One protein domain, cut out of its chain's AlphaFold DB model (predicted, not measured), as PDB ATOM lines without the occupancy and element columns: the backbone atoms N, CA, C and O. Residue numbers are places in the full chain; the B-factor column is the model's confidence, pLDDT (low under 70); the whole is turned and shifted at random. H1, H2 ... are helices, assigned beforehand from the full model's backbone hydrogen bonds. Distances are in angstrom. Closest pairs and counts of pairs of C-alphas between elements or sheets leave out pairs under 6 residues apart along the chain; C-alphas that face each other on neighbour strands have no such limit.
ATOM      1  N   HIS A 197     -30.065 -12.824 111.046       86.94
ATOM      2  CA  HIS A 197     -28.800 -12.538 110.373       86.94
ATOM      3  C   HIS A 197     -27.601 -13.248 111.005       86.94
ATOM      4  O   HIS A 197     -26.703 -13.671 110.276       86.94
ATOM      5  N   ALA A 198     -27.559 -13.383 112.334       87.88
ATOM      6  CA  ALA A 198     -26.521 -14.154 113.013       87.88
ATOM      7  C   ALA A 198     -26.571 -15.630 112.599       87.88
ATOM      8  O   ALA A 198     -25.579 -16.151 112.093       87.88
ATOM      9  N   ARG A 199     -27.753 -16.254 112.677       86.00
ATOM     10  CA  ARG A 199     -27.961 -17.645 112.240       86.00
ATOM     11  C   ARG A 199     -27.583 -17.848 110.775       86.00
ATOM     12  O   ARG A 199     -26.968 -18.849 110.428       86.00
ATOM     13  N   ASP A 200     -27.908 -16.894 109.913       84.19
ATOM     14  CA  ASP A 200     -27.567 -16.958 108.495       84.19
ATOM     15  C   ASP A 200     -26.073 -16.782 108.216       84.19
ATOM     16  O   ASP A 200     -25.565 -17.351 107.246       84.19
ATOM     17  N   ARG A 201     -25.351 -16.011 109.037       85.25
ATOM     18  CA  ARG A 201     -23.883 -15.951 108.971       85.25
ATOM     19  C   ARG A 201     -23.272 -17.288 109.376       85.25
ATOM     20  O   ARG A 201     -22.457 -17.807 108.613       85.25
ATOM     21  N   ASP A 202     -23.724 -17.865 110.486       85.56
ATOM     22  CA  ASP A 202     -23.238 -19.157 110.987       85.56
ATOM     23  C   ASP A 202     -23.495 -20.272 109.964       85.56
ATOM     24  O   ASP A 202     -22.606 -21.060 109.645       85.56
ATOM     25  N   ARG A 203     -24.688 -20.286 109.350       81.50
ATOM     26  CA  ARG A 203     -25.027 -21.205 108.251       81.50
ATOM     27  C   ARG A 203     -24.102 -21.027 107.052       81.50
ATOM     28  O   ARG A 203     -23.598 -22.015 106.527       81.50
ATOM     29  N   ARG A 204     -23.847 -19.786 106.620       81.44
ATOM     30  CA  ARG A 204     -22.924 -19.498 105.506       81.44
ATOM     31  C   ARG A 204     -21.493 -19.921 105.818       81.44
ATOM     32  O   ARG A 204     -20.756 -20.287 104.908       81.44
ATOM     33  N   GLU A 205     -21.068 -19.840 107.071       86.56
ATOM     34  CA  GLU A 205     -19.762 -20.333 107.505       86.56
ATOM     35  C   GLU A 205     -19.693 -21.858 107.508       86.56
ATOM     36  O   GLU A 205     -18.809 -22.418 106.863       86.56
ATOM     37  N   ALA A 206     -20.680 -22.526 108.106       82.31
ATOM     38  CA  ALA A 206     -20.796 -23.980 108.066       82.31
ATOM     39  C   ALA A 206     -20.847 -24.505 106.622       82.31
ATOM     40  O   ALA A 206     -20.170 -25.473 106.286       82.31
ATOM     41  N   GLN A 207     -21.579 -23.820 105.737       78.75
ATOM     42  CA  GLN A 207     -21.651 -24.155 104.318       78.75
ATOM     43  C   GLN A 207     -20.298 -23.951 103.615       78.75
ATOM     44  O   GLN A 207     -19.928 -24.749 102.757       78.75
ATOM     45  N   ARG A 208     -19.524 -22.913 103.963       82.44
ATOM     46  CA  ARG A 208     -18.165 -22.714 103.423       82.44
ATOM     47  C   ARG A 208     -17.210 -23.819 103.866       82.44
ATOM     48  O   ARG A 208     -16.467 -24.325 103.029       82.44
ATOM     49  N   GLU A 209     -17.232 -24.202 105.140       85.12
ATOM     50  CA  GLU A 209     -16.411 -25.313 105.639       85.12
ATOM     51  C   GLU A 209     -16.816 -26.640 104.998       85.12
ATOM     52  O   GLU A 209     -15.962 -27.390 104.529       85.12
ATOM     53  N   LEU A 210     -18.119 -26.876 104.847       78.44
ATOM     54  CA  LEU A 210     -18.623 -28.053 104.157       78.44
ATOM     55  C   LEU A 210     -18.135 -28.122 102.701       78.44
ATOM     56  O   LEU A 210     -17.635 -29.157 102.270       78.44
ATOM     57  N   HIS A 211     -18.210 -27.021 101.946       76.94
ATOM     58  CA  HIS A 211     -17.688 -26.983 100.576       76.94
ATOM     59  C   HIS A 211     -16.178 -27.246 100.512       76.94
ATOM     60  O   HIS A 211     -15.706 -27.876  99.563       76.94
ATOM     61  N   LYS A 212     -15.401 -26.792 101.507       84.44
ATOM     62  CA  LYS A 212     -13.966 -27.106 101.586       84.44
ATOM     63  C   LYS A 212     -13.739 -28.604 101.774       84.44
ATOM     64  O   LYS A 212     -12.846 -29.146 101.119       84.44
ATOM     65  N   GLU A 213     -14.528 -29.266 102.618       79.44
ATOM     66  CA  GLU A 213     -14.453 -30.718 102.816       79.44
ATOM     67  C   GLU A 213     -14.864 -31.488 101.557       79.44
ATOM     68  O   GLU A 213     -14.102 -32.339 101.097       79.44
ATOM     69  N   ILE A 214     -15.966 -31.103 100.903       75.38
ATOM     70  CA  ILE A 214     -16.378 -31.677  99.611       75.38
ATOM     71  C   ILE A 214     -15.251 -31.543  98.579       75.38
ATOM     72  O   ILE A 214     -14.878 -32.514  97.925       75.38
ATOM     73  N   ALA A 215     -14.634 -30.362  98.467       79.44
ATOM     74  CA  ALA A 215     -13.523 -30.144  97.545       79.44
ATOM     75  C   ALA A 215     -12.280 -30.983  97.898       79.44
ATOM     76  O   ALA A 215     -11.490 -31.320  97.016       79.44
ATOM     77  N   LYS A 216     -12.039 -31.307  99.176       80.81
ATOM     78  CA  LYS A 216     -10.956 -32.222  99.585       80.81
ATOM     79  C   LYS A 216     -11.267 -33.669  99.195       80.81
ATOM     80  O   LYS A 216     -10.377 -34.326  98.664       80.81
ATOM     81  N   VAL A 217     -12.494 -34.142  99.421       73.12
ATOM     82  CA  VAL A 217     -12.940 -35.504  99.071       73.12
ATOM     83  C   VAL A 217     -12.957 -35.703  97.555       73.12
ATOM     84  O   VAL A 217     -12.364 -36.655  97.057       73.12
ATOM     85  N   ALA A 218     -13.503 -34.747  96.801       68.12
ATOM     86  CA  ALA A 218     -13.525 -34.781  95.336       68.12
ATOM     87  C   ALA A 218     -12.119 -34.803  94.706       68.12
ATOM     88  O   ALA A 218     -11.933 -35.335  93.617       68.12
ATOM     89  N   ARG A 219     -11.110 -34.245  95.392       72.31
ATOM     90  CA  ARG A 219      -9.698 -34.346  94.984       72.31
ATOM     91  C   ARG A 219      -9.055 -35.694  95.333       72.31
ATOM     92  O   ARG A 219      -7.994 -35.989  94.793       72.31
ATOM     93  N   LYS A 220      -9.651 -36.478  96.238       69.25
ATOM     94  CA  LYS A 220      -9.128 -37.763  96.728       69.25
ATOM     95  C   LYS A 220      -9.799 -38.999  96.108       69.25
ATOM     96  O   LYS A 220      -9.132 -40.025  96.044       69.25
ATOM     97  N   GLU A 221     -11.051 -38.933  95.644       59.03
ATOM     98  CA  GLU A 221     -11.805 -40.117  95.182       59.03
ATOM     99  C   GLU A 221     -12.287 -40.067  93.719       59.03
ATOM    100  O   GLU A 221     -12.747 -39.043  93.213       59.03
ATOM    101  N   ILE A 222     -12.231 -41.223  93.043       58.53
ATOM    102  CA  ILE A 222     -12.692 -41.429  91.663       58.53
ATOM    103  C   ILE A 222     -14.220 -41.662  91.638       58.53
ATOM    104  O   ILE A 222     -14.736 -42.752  91.863       58.53
ATOM    105  N   GLN A 223     -14.914 -40.564  91.345       63.03
ATOM    106  CA  GLN A 223     -16.137 -40.361  90.551       63.03
ATOM    107  C   GLN A 223     -17.527 -40.937  90.889       63.03
ATOM    108  O   GLN A 223     -18.464 -40.335  90.369       63.03
ATOM    109  N   GLU A 224     -17.751 -41.921  91.767       56.25
ATOM    110  CA  GLU A 224     -19.150 -42.368  92.025       56.25
ATOM    111  C   GLU A 224     -19.617 -42.278  93.493       56.25
ATOM    112  O   GLU A 224     -20.752 -41.866  93.738       56.25
ATOM    113  N   GLY A 225     -18.744 -42.513  94.483       56.91
ATOM    114  CA  GLY A 225     -19.079 -42.323  95.910       56.91
ATOM    115  C   GLY A 225     -19.341 -40.856  96.283       56.91
ATOM    116  O   GLY A 225     -20.326 -40.535  96.949       56.91
ATOM    117  N   ALA A 226     -18.534 -39.946  95.730       58.72
ATOM    118  CA  ALA A 226     -18.615 -38.513  96.004       58.72
ATOM    119  C   ALA A 226     -19.943 -37.865  95.561       58.72
ATOM    120  O   ALA A 226     -20.384 -36.891  96.163       58.72
ATOM    121  N   ARG A 227     -20.621 -38.386  94.527       62.91
ATOM    122  CA  ARG A 227     -21.853 -37.776  93.979       62.91
ATOM    123  C   ARG A 227     -23.069 -37.968  94.883       62.91
ATOM    124  O   ARG A 227     -23.875 -37.052  95.033       62.91
ATOM    125  N   MET A 228     -23.197 -39.148  95.485       62.88
ATOM    126  CA  MET A 228     -24.292 -39.454  96.410       62.88
ATOM    127  C   MET A 228     -24.144 -38.688  97.725       62.88
ATOM    128  O   MET A 228     -25.135 -38.198  98.269       62.88
ATOM    129  N   GLU A 229     -22.907 -38.534  98.198       60.66
ATOM    130  CA  GLU A 229     -22.599 -37.777  99.407       60.66
ATOM    131  C   GLU A 229     -22.817 -36.270  99.196       60.66
ATOM    132  O   GLU A 229     -23.443 -35.626 100.033       60.66
ATOM    133  N   ILE A 230     -22.447 -35.719  98.032       62.47
ATOM    134  CA  ILE A 230     -22.776 -34.332  97.654       62.47
ATOM    135  C   ILE A 230     -24.297 -34.110  97.656       62.47
ATOM    136  O   ILE A 230     -24.771 -33.196  98.329       62.47
ATOM    137  N   ARG A 231     -25.078 -34.983  97.004       66.81
ATOM    138  CA  ARG A 231     -26.540 -34.818  96.882       66.81
ATOM    139  C   ARG A 231     -27.277 -34.894  98.225       66.81
ATOM    140  O   ARG A 231     -28.124 -34.053  98.507       66.81
ATOM    141  N   CYS A 232     -26.929 -35.860  99.080       61.31
ATOM    142  CA  CYS A 232     -27.511 -35.980 100.427       61.31
ATOM    143  C   CYS A 232     -27.185 -34.763 101.311       61.31
ATOM    144  O   CYS A 232     -27.918 -34.434 102.247       61.31
ATOM    145  N   THR A 233     -26.082 -34.073 101.017       55.84
ATOM    146  CA  THR A 233     -25.645 -32.910 101.788       55.84
ATOM    147  C   THR A 233     -26.205 -31.591 101.238       55.84
ATOM    148  O   THR A 233     -26.523 -30.692 102.017       55.84
ATOM    149  N   GLU A 234     -26.435 -31.488  99.928       59.28
ATOM    150  CA  GLU A 234     -27.183 -30.385  99.308       59.28
ATOM    151  C   GLU A 234     -28.641 -30.338  99.799       59.28
ATOM    152  O   GLU A 234     -29.129 -29.263 100.144       59.28
ATOM    153  N   GLU A 235     -29.303 -31.492  99.962       59.78
ATOM    154  CA  GLU A 235     -30.666 -31.585 100.524       59.78
ATOM    155  C   GLU A 235     -30.768 -31.074 101.976       59.78
ATOM    156  O   GLU A 235     -31.799 -30.531 102.376       59.78
ATOM    157  N   LYS A 236     -29.685 -31.159 102.764       56.06
ATOM    158  CA  LYS A 236     -29.615 -30.581 104.124       56.06
ATOM    159  C   LYS A 236     -29.484 -29.055 104.129       56.06
ATOM    160  O   LYS A 236     -29.638 -28.435 105.179       56.06
TER     161      LYS A 236
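This is residues 197 to 236 of the 326 residues of an uncharacterized protein of Phytophthora palmivora var. palmivora (UniProt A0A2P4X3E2). This is a lopsided helical hairpin: a long straight helix, H1, runs out to a loop, and the shorter H2 folds back beside the far part of H1, running the opposite way at a shallow tilt of 10 degrees. The first stretch of H1, residues 197 to 206, sticks out free beyond the reach of H2. The printed part has 40 residues with two named helices, H1 then H2, and no named strand; the class is all helix. The whole is loose, with a radius of gyration of the C-alphas of 11.8 A, and its outline is a rod of 38 by 18 by 5 A.

Find C-alpha 197 at (-28.800, -12.538, 110.373); from there H1, residues 197 to 218, runs 30.9 A to C-alpha 218 at (-13.525, -34.781, 95.336). After six residues of link, look for C-alpha 225 at (-19.079, -42.323, 95.910), where H2, residues 225 to 235, begins. H2 runs 16.5 A to C-alpha 235 at (-30.666, -31.585, 100.524).

Compare the two helices and you will find that they run opposite ways at a shallow tilt of 10 degrees, as a helical hairpin. They only just touch, with 3 pairs of C-alphas within 8 A, and H1 does so with residues 214 to 218 alone. Look at Ala 218 and Ala 226 for the closest C-alphas of the two, 6.3 A apart. The centres are 14.4 A apart. In the backbones of H1 and H2, every O i to N i+4 pair is within hydrogen-bond range.

The two C-alphas farthest apart are those of His 197 and Ile 222, at 38.0 A. The link from H1 to H2 is short, and residues 219 to 224 stand free. The printed part has no cut. Read the B-factor column for the model's confidence: the mean pLDDT of the printed part is 72.3, and residue 218 and residues 220 to 236 are under 70.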